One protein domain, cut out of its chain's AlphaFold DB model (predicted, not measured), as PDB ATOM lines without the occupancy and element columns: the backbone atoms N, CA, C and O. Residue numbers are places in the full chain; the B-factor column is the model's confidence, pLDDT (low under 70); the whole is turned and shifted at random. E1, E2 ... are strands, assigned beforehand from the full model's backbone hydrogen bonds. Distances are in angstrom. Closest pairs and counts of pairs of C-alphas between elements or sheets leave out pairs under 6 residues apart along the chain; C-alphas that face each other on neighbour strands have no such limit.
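What this domain is: This is residues 12 to 111 of the 115 residues of an uncharacterized protein of Clostridium intestinale URNW (UniProt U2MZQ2). Two twisted four-stranded sheets lie face to face as a sandwich, E3 E2 E5 E6 on E4 E1 E7 E8, with the strands of the one at only 22 degrees to those of the other. Edge strands E3 and E4 come together along one side of the sandwich, while on the other side E6 and E8 come near at a single pair of C-alphas. The printed part has 100 residues with eight named strands, E1 to E8 in chain order, and no named helix; the class is all strand. The sheet E3 E2 E5 E6 is antiparallel, and the sheet E4 E1 E7 E8 is mixed. The whole is compact, with a radius of gyration of the C-alphas of 13.3 A and spans of 39 by 27 by 19 A.

How they stand to each other: In one sheet E2, residues 22 to 29, and E5, residues 61 to 68, are the inner strands, antiparallel at 155 degrees, with N 64 and O 28 2.8 A apart. E3, residues 37 to 42, is an edge strand and forms a hairpin with E2, where N 27 and O 37 are 2.7 A apart. E6, residues 74 to 83, is the other edge strand and forms a hairpin with E5, where N 65 and O 77 are 2.9 A apart; E6 bends by 58 degrees at residue 80. In the second sheet the inner strands E1, residues 12 to 16, and E7, residues 91 to 98, are parallel at 25 degrees, with N 13 and O 91 2.8 A apart. Edge strand E4, residues 46 to 51, is antiparallel to E1, with N 14 and O 48 2.8 A apart. Edge strand E8, residues 104 to 110, forms a hairpin with E7, where N 94 and O 107 are 2.8 A apart. The parts of the sheets that face each other are 9.6 A centre to centre. The closest C-alphas of E3 and E4 are those of Ile 42 and Glu 48, 6.4 A apart; those of E6 and E8 are Ile 79 and Ile 108, 6.9 A apart. E2 and E7 are apart.

Where its parts are: E1 begins at C-alpha 12 (92.596, 84.706, 54.308). E5 is 22.3 A long, E6 21.9 A, E2 21.1 A and E7 20.4 A; E8 is 18.4 A, E4 17.4 A, E3 14.4 A and E1 12.9 A. E6 begins at C-alpha 74 (109.600, 85.087, 64.872), and E8 ends at C-alpha 110 (94.610, 90.648, 46.668).

The domain as a whole: The C-alphas farthest apart, those of Asp 19 and Asn 58, are 39.7 A apart. The printed part has no cut, and no link is long. The mean pLDDT of the printed part is 92.8, and no printed residue is under 70.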
ATOM      1  N   MET A  12      91.233  85.041  54.687       95.38
ATOM      2  CA  MET A  12      92.596  84.706  54.308       95.38
ATOM      3  C   MET A  12      92.615  83.243  53.880       95.38
ATOM      4  O   MET A  12      92.429  82.358  54.714       95.38
ATOM      5  N   TYR A  13      92.836  83.000  52.596       96.56
ATOM      6  CA  TYR A  13      93.103  81.674  52.053       96.56
ATOM      7  C   TYR A  13      94.604  81.447  52.073       96.56
ATOM      8  O   TYR A  13      95.361  82.222  51.491       96.56
ATOM      9  N   LEU A  14      95.039  80.393  52.745       97.56
ATOM     10  CA  LEU A  14      96.436  80.022  52.839       97.56
ATOM     11  C   LEU A  14      96.646  78.731  52.065       97.56
ATOM     12  O   LEU A  14      96.009  77.731  52.373       97.56
ATOM     13  N   VAL A  15      97.526  78.758  51.072       97.88
ATOM     14  CA  VAL A  15      97.911  77.600  50.266       97.88
ATOM     15  C   VAL A  15      99.336  77.223  50.616       97.88
ATOM     16  O   VAL A  15     100.228  78.072  50.623       97.88
ATOM     17  N   ASN A  16      99.549  75.949  50.910       98.19
ATOM     18  CA  ASN A  16     100.871  75.393  51.111       98.19
ATOM     19  C   ASN A  16     101.281  74.601  49.871       98.19
ATOM     20  O   ASN A  16     100.872  73.453  49.729       98.19
ATOM     21  N   SER A  17     102.103  75.209  49.020       97.75
ATOM     22  CA  SER A  17     102.667  74.586  47.814       97.75
ATOM     23  C   SER A  17     104.051  73.977  48.090       97.75
ATOM     24  O   SER A  17     104.867  73.837  47.181       97.75
ATOM     25  N   THR A  18     104.359  73.692  49.361       95.94
ATOM     26  CA  THR A  18     105.612  73.057  49.786       95.94
ATOM     27  C   THR A  18     105.405  71.585  50.110       95.94
ATOM     28  O   THR A  18     104.309  71.145  50.464       95.94
ATOM     29  N   ASP A  19     106.511  70.844  50.123       94.69
ATOM     30  CA  ASP A  19     106.556  69.457  50.574       94.69
ATOM     31  C   ASP A  19     106.543  69.301  52.106       94.69
ATOM     32  O   ASP A  19     106.774  68.202  52.621       94.69
ATOM     33  N   GLU A  20     106.270  70.358  52.871       93.50
ATOM     34  CA  GLU A  20     106.266  70.335  54.333       93.50
ATOM     35  C   GLU A  20     104.859  70.457  54.922       93.50
ATOM     36  O   GLU A  20     103.929  70.958  54.300       93.50
ATOM     37  N   VAL A  21     104.683  69.992  56.161       95.88
ATOM     38  CA  VAL A  21     103.473  70.281  56.942       95.88
ATOM     39  C   VAL A  21     103.745  71.514  57.785       95.88
ATOM     40  O   VAL A  21     104.505  71.444  58.753       95.88
ATOM     41  N   LEU A  22     103.069  72.612  57.469       96.31
ATOM     42  CA  LEU A  22     103.248  73.869  58.187       96.31
ATOM     43  C   LEU A  22     102.284  73.937  59.371       96.31
ATOM     44  O   LEU A  22     101.186  73.368  59.358       96.31
ATOM     45  N   ARG A  23     102.716  74.591  60.448       96.25
ATOM     46  CA  ARG A  23     102.000  74.611  61.726       96.25
ATOM     47  C   ARG A  23     102.069  75.988  62.348       96.25
ATOM     48  O   ARG A  23     103.061  76.683  62.197       96.25
ATOM     49  N   ASN A  24     101.047  76.304  63.139       96.44
ATOM     50  CA  ASN A  24     100.988  77.518  63.948       96.44
ATOM     51  C   ASN A  24     101.268  78.794  63.135       96.44
ATOM     52  O   ASN A  24     102.214  79.521  63.414       96.44
ATOM     53  N   LEU A  25     100.419  79.042  62.143       97.69
ATOM     54  CA  LEU A  25     100.471  80.232  61.301       97.69
ATOM     55  C   LEU A  25      99.477  81.238  61.867       97.69
ATOM     56  O   LEU A  25      98.296  80.919  62.035       97.69
ATOM     57  N   TYR A  26      99.970  82.414  62.223       97.25
ATOM     58  CA  TYR A  26      99.201  83.435  62.914       97.25
ATOM     59  C   TYR A  26      98.932  84.608  61.989       97.25
ATOM     60  O   TYR A  26      99.772  84.961  61.166       97.25
ATOM     61  N   PHE A  27      97.775  85.231  62.166       95.81
ATOM     62  CA  PHE A  27      97.364  86.435  61.476       95.81
ATOM     63  C   PHE A  27      96.975  87.488  62.500       95.81
ATOM     64  O   PHE A  27      96.170  87.234  63.399       95.81
ATOM     65  N   THR A  28      97.537  88.677  62.341       93.56
ATOM     66  CA  THR A  28      97.322  89.802  63.249       93.56
ATOM     67  C   THR A  28      97.394  91.111  62.486       93.56
ATOM     68  O   THR A  28      97.954  91.163  61.391       93.56
ATOM     69  N   TYR A  29      96.841  92.179  63.043       91.50
ATOM     70  CA  TYR A  29      97.004  93.518  62.494       91.50
ATOM     71  C   TYR A  29      97.346  94.509  63.596       91.50
ATOM     72  O   TYR A  29      97.043  94.308  64.771       91.50
ATOM     73  N   GLU A  30      97.987  95.599  63.199       86.56
ATOM     74  CA  GLU A  30      98.402  96.643  64.128       86.56
ATOM     75  C   GLU A  30      97.191  97.236  64.879       86.56
ATOM     76  O   GLU A  30      96.279  97.799  64.270       86.56
ATOM     77  N   GLY A  31      97.193  97.120  66.211       79.00
ATOM     78  CA  GLY A  31      96.132  97.645  67.078       79.00
ATOM     79  C   GLY A  31      94.961  96.688  67.336       79.00
ATOM     80  O   GLY A  31      93.935  97.124  67.859       79.00
ATOM     81  N   ILE A  32      95.079  95.401  66.990       83.75
ATOM     82  CA  ILE A  32      94.065  94.403  67.352       83.75
ATOM     83  C   ILE A  32      93.942  94.266  68.883       83.75
ATOM     84  O   ILE A  32      94.930  94.135  69.603       83.75
ATOM     85  N   MET A  33      92.707  94.288  69.390       70.50
ATOM     86  CA  MET A  33      92.386  94.040  70.801       70.50
ATOM     87  C   MET A  33      91.787  92.635  70.939       70.50
ATOM     88  O   MET A  33      90.575  92.474  71.075       70.50
ATOM     89  N   GLY A  34      92.616  91.602  70.817       78.06
ATOM     90  CA  GLY A  34      92.176  90.209  70.887       78.06
ATOM     91  C   GLY A  34      93.298  89.222  70.571       78.06
ATOM     92  O   GLY A  34      94.391  89.651  70.205       78.06
ATOM     93  N   PRO A  35      93.051  87.911  70.735       85.69
ATOM     94  CA  PRO A  35      94.015  86.902  70.329       85.69
ATOM     95  C   PRO A  35      94.188  86.912  68.811       85.69
ATOM     96  O   PRO A  35      93.225  87.096  68.063       85.69
ATOM     97  N   ASP A  36      95.412  86.644  68.374       91.56
ATOM     98  CA  ASP A  36      95.710  86.483  66.959       91.56
ATOM     99  C   ASP A  36      94.943  85.300  66.371       91.56
ATOM    100  O   ASP A  36      94.750  84.249  66.996       91.56
ATOM    101  N   VAL A  37      94.522  85.468  65.125       93.94
ATOM    102  CA  VAL A  37      93.842  84.424  64.372       93.94
ATOM    103  C   VAL A  37      94.871  83.365  63.985       93.94
ATOM    104  O   VAL A  37      95.970  83.699  63.559       93.94
ATOM    105  N   LYS A  38      94.540  82.077  64.119       95.50
ATOM    106  CA  LYS A  38      95.521  80.992  63.973       95.50
ATOM    107  C   LYS A  38      95.038  79.863  63.068       95.50
ATOM    108  O   LYS A  38      94.016  79.244  63.349       95.50
ATOM    109  N   ILE A  39      95.861  79.495  62.086       97.12
ATOM    110  CA  ILE A  39      95.787  78.216  61.370       97.12
ATOM    111  C   ILE A  39      96.760  77.244  62.047       97.12
ATOM    112  O   ILE A  39      97.979  77.425  62.046       97.12
ATOM    113  N   LYS A  40      96.220  76.210  62.704       96.81
ATOM    114  CA  LYS A  40      97.024  75.285  63.527       96.81
ATOM    115  C   LYS A  40      97.937  74.392  62.691       96.81
ATOM    116  O   LYS A  40      99.045  74.084  63.132       96.81
ATOM    117  N   LYS A  41      97.459  73.941  61.535       97.00
ATOM    118  CA  LYS A  41      98.143  72.993  60.660       97.00
ATOM    119  C   LYS A  41      97.607  73.160  59.243       97.00
ATOM    120  O   LYS A  41      96.400  73.286  59.093       97.00
ATOM    121  N   ILE A  42      98.489  73.092  58.257       97.50
ATOM    122  CA  ILE A  42      98.154  72.983  56.836       97.50
ATOM    123  C   ILE A  42      99.013  71.863  56.233       97.50
ATOM    124  O   ILE A  42     100.204  71.741  56.531       97.50
ATOM    125  N   GLY A  43      98.379  70.956  55.492       97.25
ATOM    126  CA  GLY A  43      99.043  69.825  54.839       97.25
ATOM    127  C   GLY A  43      99.827  70.248  53.596       97.25
ATOM    128  O   GLY A  43      99.728  71.395  53.162       97.25
ATOM    129  N   LYS A  44     100.582  69.317  53.014       96.69
ATOM    130  CA  LYS A  44     101.219  69.509  51.703       96.69
ATOM    131  C   LYS A  44     100.147  69.694  50.626       96.69
ATOM    132  O   LYS A  44      99.106  69.042  50.729       96.69
ATOM    133  N   ASP A  45     100.391  70.575  49.660       96.19
ATOM    134  CA  ASP A  45      99.499  70.884  48.527       96.19
ATOM    135  C   ASP A  45      98.040  71.142  48.926       96.19
ATOM    136  O   ASP A  45      97.092  70.798  48.220       96.19
ATOM    137  N   SER A  46      97.848  71.725  50.109       97.38
ATOM    138  CA  SER A  46      96.525  71.954  50.684       97.38
ATOM    139  C   SER A  46      96.240  73.435  50.866       97.38
ATOM    140  O   SER A  46      97.151  74.268  50.907       97.38
ATOM    141  N   MET A  47      94.952  73.752  50.977       97.06
ATOM    142  CA  MET A  47      94.463  75.085  51.286       97.06
ATOM    143  C   MET A  47      93.680  75.059  52.594       97.06
ATOM    144  O   MET A  47      92.811  74.215  52.788       97.06
ATOM    145  N   GLU A  48      93.953  76.030  53.453       97.81
ATOM    146  CA  GLU A  48      93.167  76.331  54.645       97.81
ATOM    147  C   GLU A  48      92.650  77.765  54.557       97.81
ATOM    148  O   GLU A  48      93.157  78.580  53.784       97.81
ATOM    149  N   SER A  49      91.636  78.099  55.352       95.25
ATOM    150  CA  SER A  49      91.124  79.466  55.392       95.25
ATOM    151  C   SER A  49      90.816  79.929  56.803       95.25
ATOM    152  O   SER A  49      90.522  79.136  57.700       95.25
ATOM    153  N   THR A  50      90.899  81.237  57.007       94.62
ATOM    154  CA  THR A  50      90.496  81.865  58.260       94.62
ATOM    155  C   THR A  50      89.951  83.267  58.027       94.62
ATOM    156  O   THR A  50      90.267  83.912  57.032       94.62
ATOM    157  N   ALA A  51      89.129  83.750  58.950       91.75
ATOM    158  CA  ALA A  51      88.516  85.069  58.897       91.75
ATOM    159  C   ALA A  51      89.201  86.032  59.868       91.75
ATOM    160  O   ALA A  51      89.519  85.655  60.997       91.75
ATOM    161  N   ILE A  52      89.372  87.290  59.459       88.81
ATOM    162  CA  ILE A  52      89.924  88.339  60.327       88.81
ATOM    163  C   ILE A  52      88.840  89.350  60.675       88.81
ATOM    164  O   ILE A  52      88.258  89.988  59.809       88.81
ATOM    165  N   VAL A  53      88.575  89.548  61.961       85.88
ATOM    166  CA  VAL A  53      87.586  90.541  62.389       85.88
ATOM    167  C   VAL A  53      88.244  91.918  62.446       85.88
ATOM    168  O   VAL A  53      89.042  92.190  63.334       85.88
ATOM    169  N   THR A  54      87.885  92.813  61.527       79.69
ATOM    170  CA  THR A  54      88.447  94.173  61.437       79.69
ATOM    171  C   THR A  54      87.648  95.181  62.271       79.69
ATOM    172  O   THR A  54      87.214  96.219  61.766       79.69
ATOM    173  N   LYS A  55      87.365  94.873  63.541       73.81
ATOM    174  CA  LYS A  55      86.563  95.768  64.393       73.81
ATOM    175  C   LYS A  55      87.388  97.000  64.784       73.81
ATOM    176  O   LYS A  55      88.538  96.862  65.187       73.81
ATOM    177  N   ASN A  56      86.784  98.189  64.697       70.88
ATOM    178  CA  ASN A  56      87.374  99.477  65.100       70.88
ATOM    179  C   ASN A  56      88.668  99.873  64.355       70.88
ATOM    180  O   ASN A  56      89.472 100.648  64.871       70.88
ATOM    181  N   VAL A  57      88.878  99.363  63.137       81.62
ATOM    182  CA  VAL A  57      90.024  99.727  62.286       81.62
ATOM    183  C   VAL A  57      89.706 101.027  61.535       81.62
ATOM    184  O   VAL A  57      89.327 101.015  60.367       81.62
ATOM    185  N   ASN A  58      89.796 102.157  62.236       82.12
ATOM    186  CA  ASN A  58      89.372 103.473  61.726       82.12
ATOM    187  C   ASN A  58      90.401 104.152  60.801       82.12
ATOM    188  O   ASN A  58      90.127 105.204  60.230       82.12
ATOM    189  N   GLU A  59      91.577 103.553  60.651       87.81
ATOM    190  CA  GLU A  59      92.652 103.999  59.768       87.81
ATOM    191  C   GLU A  59      93.281 102.788  59.078       87.81
ATOM    192  O   GLU A  59      93.060 101.649  59.494       87.81
ATOM    193  N   PHE A  60      94.060 103.016  58.019       92.06
ATOM    194  CA  PHE A  60      94.763 101.924  57.355       92.06
ATOM    195  C   PHE A  60      95.733 101.243  58.320       92.06
ATOM    196  O   PHE A  60      96.650 101.877  58.841       92.06
ATOM    197  N   LYS A  61      95.552  99.936  58.512       92.06
ATOM    198  CA  LYS A  61      96.441  99.098  59.314       92.06
ATOM    199  C   LYS A  61      97.177  98.082  58.462       92.06
ATOM    200  O   LYS A  61      96.698  97.631  57.413       92.06
ATOM    201  N   LYS A  62      98.362  97.716  58.946       94.25
ATOM    202  CA  LYS A  62      99.129  96.600  58.406       94.25
ATOM    203  C   LYS A  62      98.563  95.293  58.931       94.25
ATOM    204  O   LYS A  62      98.364  95.146  60.135       94.25
ATOM    205  N   LEU A  63      98.309  94.369  58.014       93.75
ATOM    206  CA  LEU A  63      97.980  92.985  58.302       93.75
ATOM    207  C   LEU A  63      99.229  92.137  58.103       93.75
ATOM    208  O   LEU A  63      99.869  92.221  57.053       93.75
ATOM    209  N   PHE A  64      99.511  91.285  59.075       95.75
ATOM    210  CA  PHE A  64     100.673  90.418  59.098       95.75
ATOM    211  C   PHE A  64     100.251  88.958  59.166       95.75
ATOM    212  O   PHE A  64      99.268  88.612  59.825       95.75
ATOM    213  N   MET A  65     101.040  88.109  58.519       97.50
ATOM    214  CA  MET A  65     101.138  86.695  58.849       97.50
ATOM    215  C   MET A  65     102.473  86.483  59.555       97.50
ATOM    216  O   MET A  65     103.467  87.089  59.162       97.50
ATOM    217  N   TYR A  66     102.524  85.633  60.572       97.88
ATOM    218  CA  TYR A  66     103.791  85.271  61.193       97.88
ATOM    219  C   TYR A  66     103.792  83.830  61.707       97.88
ATOM    220  O   TYR A  66     102.738  83.227  61.929       97.88
ATOM    221  N   HIS A  67     104.988  83.295  61.927       97.56
ATOM    222  CA  HIS A  67     105.216  82.020  62.605       97.56
ATOM    223  C   HIS A  67     106.475  82.079  63.465       97.56
ATOM    224  O   HIS A  67     107.251  83.031  63.394       97.56
ATOM    225  N   TYR A  68     106.649  81.052  64.291       96.69
ATOM    226  CA  TYR A  68     107.890  80.797  65.013       96.69
ATOM    227  C   TYR A  68     108.529  79.539  64.441       96.69
ATOM    228  O   TYR A  68     107.835  78.534  64.247       96.69
ATOM    229  N   ASP A  69     109.822  79.595  64.151       92.94
ATOM    230  CA  ASP A  69     110.574  78.424  63.709       92.94
ATOM    231  C   ASP A  69     110.963  77.506  64.885       92.94
ATOM    232  O   ASP A  69     110.505  77.658  66.022       92.94
ATOM    233  N   LYS A  70     111.797  76.499  64.605       89.94
ATOM    234  CA  LYS A  70     112.267  75.532  65.610       89.94
ATOM    235  C   LYS A  70     113.178  76.166  66.666       89.94
ATOM    236  O   LYS A  70     113.278  75.619  67.761       89.94
ATOM    237  N   GLU A  71     113.812  77.289  66.347       94.06
ATOM    238  CA  GLU A  71     114.676  78.063  67.242       94.06
ATOM    239  C   GLU A  71     113.895  79.160  67.985       94.06
ATOM    240  O   GLU A  71     114.468  79.942  68.740       94.06
ATOM    241  N   ASN A  72     112.564  79.180  67.824       94.19
ATOM    242  CA  ASN A  72     111.653  80.164  68.400       94.19
ATOM    243  C   ASN A  72     111.912  81.599  67.898       94.19
ATOM    244  O   ASN A  72     111.572  82.574  68.573       94.19
ATOM    245  N   ILE A  73     112.474  81.740  66.698       96.44
ATOM    246  CA  ILE A  73     112.626  83.027  66.025       96.44
ATOM    247  C   ILE A  73     111.308  83.359  65.323       96.44
ATOM    248  O   ILE A  73     110.712  82.518  64.646       96.44
ATOM    249  N   LYS A  74     110.824  84.595  65.516       97.19
ATOM    250  CA  LYS A  74     109.600  85.087  64.872       97.19
ATOM    251  C   LYS A  74     109.914  85.539  63.449       97.19
ATOM    252  O   LYS A  74     110.679  86.482  63.260       97.19
ATOM    253  N   HIS A  75     109.229  84.949  62.481       97.62
ATOM    254  CA  HIS A  75     109.261  85.364  61.082       97.62
ATOM    255  C   HIS A  75     107.944  86.044  60.720       97.62
ATOM    256  O   HIS A  75     106.880  85.470  60.944       97.62
ATOM    257  N   GLU A  76     107.995  87.269  60.192       97.56
ATOM    258  CA  GLU A  76     106.811  88.100  59.940       97.56
ATOM    259  C   GLU A  76     106.728  88.565  58.482       97.56
ATOM    260  O   GLU A  76     107.715  88.981  57.879       97.56
ATOM    261  N   TYR A  77     105.514  88.531  57.933       97.44
ATOM    262  CA  TYR A  77     105.212  88.844  56.544       97.44
ATOM    263  C   TYR A  77     104.070  89.844  56.467       97.44
ATOM    264  O   TYR A  77     102.974  89.596  56.972       97.44
ATOM    265  N   ILE A  78     104.298  90.957  55.777       96.69
ATOM    266  CA  ILE A  78     103.244  91.932  55.504       96.69
ATOM    267  C   ILE A  78     102.326  91.355  54.426       96.69
ATOM    268  O   ILE A  78     102.726  91.200  53.276       96.69
ATOM    269  N   ILE A  79     101.077  91.085  54.796       96.06
ATOM    270  CA  ILE A  79     100.037  90.658  53.863       96.06
ATOM    271  C   ILE A  79      99.432  91.866  53.162       96.06
ATOM    272  O   ILE A  79      99.218  91.843  51.960       96.06
ATOM    273  N   THR A  80      99.136  92.946  53.884       93.50
ATOM    274  CA  THR A  80      98.674  94.197  53.271       93.50
ATOM    275  C   THR A  80      98.959  95.379  54.183       93.50
ATOM    276  O   THR A  80      98.969  95.233  55.399       93.50
ATOM    277  N   ASN A  81      99.123  96.568  53.607       93.19
ATOM    278  CA  ASN A  81      99.209  97.832  54.349       93.19
ATOM    279  C   ASN A  81      97.884  98.615  54.332       93.19
ATOM    280  O   ASN A  81      97.858  99.788  54.688       93.19
ATOM    281  N   ARG A  82      96.803  98.012  53.817       90.56
ATOM    282  CA  ARG A  82      95.537  98.704  53.532       90.56
ATOM    283  C   ARG A  82      94.325  97.974  54.111       90.56
ATOM    284  O   ARG A  82      93.286  97.919  53.451       90.56
ATOM    285  N   LEU A  83      94.468  97.396  55.304       89.88
ATOM    286  CA  LEU A  83      93.336  96.859  56.057       89.88
ATOM    287  C   LEU A  83      92.549  98.025  56.671       89.88
ATOM    288  O   LEU A  83      93.149  98.914  57.270       89.88
ATOM    289  N   LEU A  84      91.229  98.028  56.512       88.62
ATOM    290  CA  LEU A  84      90.318  99.057  57.026       88.62
ATOM    291  C   LEU A  84      89.074  98.407  57.628       88.62
ATOM    292  O   LEU A  84      88.775  97.241  57.363       88.62
ATOM    293  N   TRP A  85      88.318  99.173  58.412       84.25
ATOM    294  CA  TRP A  85      86.997  98.752  58.857       84.25
ATOM    295  C   TRP A  85      86.084  98.462  57.657       84.25
ATOM    296  O   TRP A  85      86.016  99.243  56.709       84.25
ATOM    297  N   GLY A  86      85.396  97.317  57.698       79.62
ATOM    298  CA  GLY A  86      84.524  96.862  56.613       79.62
ATOM    299  C   GLY A  86      85.266  96.287  55.403       79.62
ATOM    300  O   GLY A  86      84.643  96.065  54.369       79.62
ATOM    301  N   ASP A  87      86.576  96.038  55.500       86.06
ATOM    302  CA  ASP A  87      87.312  95.365  54.434       86.06
ATOM    303  C   ASP A  87      86.827  93.917  54.276       86.06
ATOM    304  O   ASP A  87      87.057  93.076  55.136       86.06
ATOM    305  N   ILE A  88      86.164  93.626  53.159       86.44
ATOM    306  CA  ILE A  88      85.645  92.292  52.820       86.44
ATOM    307  C   ILE A  88      86.485  91.579  51.752       86.44
ATOM    308  O   ILE A  88      86.096  90.505  51.280       86.44
ATOM    309  N   ARG A  89      87.606  92.186  51.336       89.44
ATOM    310  CA  ARG A  89      88.445  91.677  50.247       89.44
ATOM    311  C   ARG A  89      89.223  90.464  50.715       89.44
ATOM    312  O   ARG A  89      90.038  90.540  51.641       89.44
ATOM    313  N   ASP A  90      88.981  89.352  50.043       92.88
ATOM    314  CA  ASP A  90      89.715  88.128  50.296       92.88
ATOM    315  C   ASP A  90      91.133  88.228  49.783       92.88
ATOM    316  O   ASP A  90      91.465  88.999  48.877       92.88
ATOM    317  N   ARG A  91      91.992  87.453  50.428       94.12
ATOM    318  CA  ARG A  91      93.405  87.410  50.100       94.12
ATOM    319  C   ARG A  91      93.820  85.963  50.037       94.12
ATOM    320  O   ARG A  91      93.487  85.190  50.934       94.12
ATOM    321  N   LYS A  92      94.561  85.621  48.993       96.94
ATOM    322  CA  LYS A  92      95.212  84.325  48.875       96.94
ATOM    323  C   LYS A  92      96.696  84.505  49.143       96.94
ATOM    324  O   LYS A  92      97.337  85.390  48.587       96.94
ATOM    325  N   ILE A  93      97.220  83.677  50.029       98.00
ATOM    326  CA  ILE A  93      98.610  83.666  50.459       98.00
ATOM    327  C   ILE A  93      99.129  82.281  50.118       98.00
ATOM    328  O   ILE A  93      98.628  81.286  50.627       98.00
ATOM    329  N   GLU A  94     100.097  82.208  49.225       98.31
ATOM    330  CA  GLU A  94     100.696  80.958  48.784       98.31
ATOM    331  C   GLU A  94     102.125  80.870  49.317       98.31
ATOM    332  O   GLU A  94     102.954  81.742  49.043       98.31
ATOM    333  N   ILE A  95     102.396  79.827  50.099       98.12
ATOM    334  CA  ILE A  95     103.724  79.496  50.609       98.12
ATOM    335  C   ILE A  95     104.391  78.593  49.574       98.12
ATOM    336  O   ILE A  95     103.992  77.447  49.388       98.12
ATOM    337  N   LEU A  96     105.390  79.142  48.883       97.88
ATOM    338  CA  LEU A  96     106.079  78.512  47.754       97.88
ATOM    339  C   LEU A  96     107.319  77.715  48.172       97.88
ATOM    340  O   LEU A  96     107.848  76.940  47.384       97.88
ATOM    341  N   GLY A  97     107.834  77.958  49.375       96.44
ATOM    342  CA  GLY A  97     109.033  77.301  49.884       96.44
ATOM    343  C   GLY A  97     109.404  77.790  51.277       96.44
ATOM    344  O   GLY A  97     108.922  78.835  51.725       96.44
ATOM    345  N   VAL A  98     110.282  77.034  51.931       95.00
ATOM    346  CA  VAL A  98     110.901  77.374  53.215       95.00
ATOM    347  C   VAL A  98     112.388  77.608  52.958       95.00
ATOM    348  O   VAL A  98     113.056  76.766  52.362       95.00
ATOM    349  N   ASN A  99     112.883  78.779  53.337       94.88
ATOM    350  CA  ASN A  99     114.288  79.147  53.247       94.88
ATOM    351  C   ASN A  99     115.092  78.459  54.363       94.88
ATOM    352  O   ASN A  99     114.532  77.963  55.340       94.88
ATOM    353  N   GLU A 100     116.420  78.468  54.239       93.12
ATOM    354  CA  GLU A 100     117.325  77.846  55.220       93.12
ATOM    355  C   GLU A 100     117.192  78.445  56.629       93.12
ATOM    356  O   GLU A 100     117.350  77.733  57.616       93.12
ATOM    357  N   ASP A 101     116.841  79.729  56.724       93.38
ATOM    358  CA  ASP A 101     116.604  80.447  57.981       93.38
ATOM    359  C   ASP A 101     115.208  80.193  58.583       93.38
ATOM    360  O   ASP A 101     114.835  80.819  59.570       93.38
ATOM    361  N   GLY A 102     114.405  79.308  57.981       93.19
ATOM    362  CA  GLY A 102     113.045  79.001  58.419       93.19
ATOM    363  C   GLY A 102     111.983  80.003  57.958       93.19
ATOM    364  O   GLY A 102     110.797  79.793  58.237       93.19
ATOM    365  N   SER A 103     112.366  81.057  57.231       96.00
ATOM    366  CA  SER A 103     111.419  82.000  56.645       96.00
ATOM    367  C   SER A 103     110.729  81.412  55.404       96.00
ATOM    368  O   SER A 103     111.267  80.576  54.685       96.00
ATOM    369  N   TYR A 104     109.505  81.840  55.123       97.00
ATOM    370  CA  TYR A 104     108.728  81.432  53.967       97.00
ATOM    371  C   TYR A 104     108.912  82.359  52.773       97.00
ATOM    372  O   TYR A 104     108.888  83.586  52.884       97.00
ATOM    373  N   LYS A 105     108.979  81.749  51.590       97.06
ATOM    374  CA  LYS A 105     108.821  82.442  50.314       97.06
ATOM    375  C   LYS A 105     107.336  82.522  49.974       97.06
ATOM    376  O   LYS A 105     106.695  81.491  49.782       97.06
ATOM    377  N   LEU A 106     106.799  83.737  49.879       97.50
ATOM    378  CA  LEU A 106     105.365  83.964  49.705       97.50
ATOM    379  C   LEU A 106     105.013  84.576  48.352       97.50
ATOM    380  O   LEU A 106     105.744  85.413  47.820       97.50
ATOM    381  N   LYS A 107     103.825  84.232  47.862       97.62
ATOM    382  CA  LYS A 107     103.088  84.983  46.845       97.62
ATOM    383  C   LYS A 107     101.741  85.388  47.429       97.62
ATOM    384  O   LYS A 107     101.036  84.559  47.993       97.62
ATOM    385  N   ILE A 108     101.390  86.663  47.302       96.81
ATOM    386  CA  ILE A 108     100.152  87.210  47.859       96.81
ATOM    387  C   ILE A 108      99.310  87.765  46.715       96.81
ATOM    388  O   ILE A 108      99.792  88.552  45.903       96.81
ATOM    389  N   GLU A 109      98.051  87.356  46.672       95.62
ATOM    390  CA  GLU A 109      97.037  87.852  45.755       95.62
ATOM    391  C   GLU A 109      95.964  88.595  46.554       95.62
ATOM    392  O   GLU A 109      95.437  88.098  47.556       95.62
ATOM    393  N   HIS A 110      95.676  89.819  46.123       89.38
ATOM    394  CA  HIS A 110      94.610  90.648  46.668       89.38
ATOM    395  C   HIS A 110      93.364  90.501  45.802       89.38
ATOM    396  O   HIS A 110      93.491  90.338  44.593       89.38
ATOM    397  N   ASP A 111      92.186  90.576  46.424       85.69
ATOM    398  CA  ASP A 111      90.893  90.457  45.740       85.69
ATOM    399  C   ASP A 111      90.653  89.058  45.142       85.69
ATOM    400  O   ASP A 111      90.032  88.905  44.092       85.69
TER     401      ASP A 111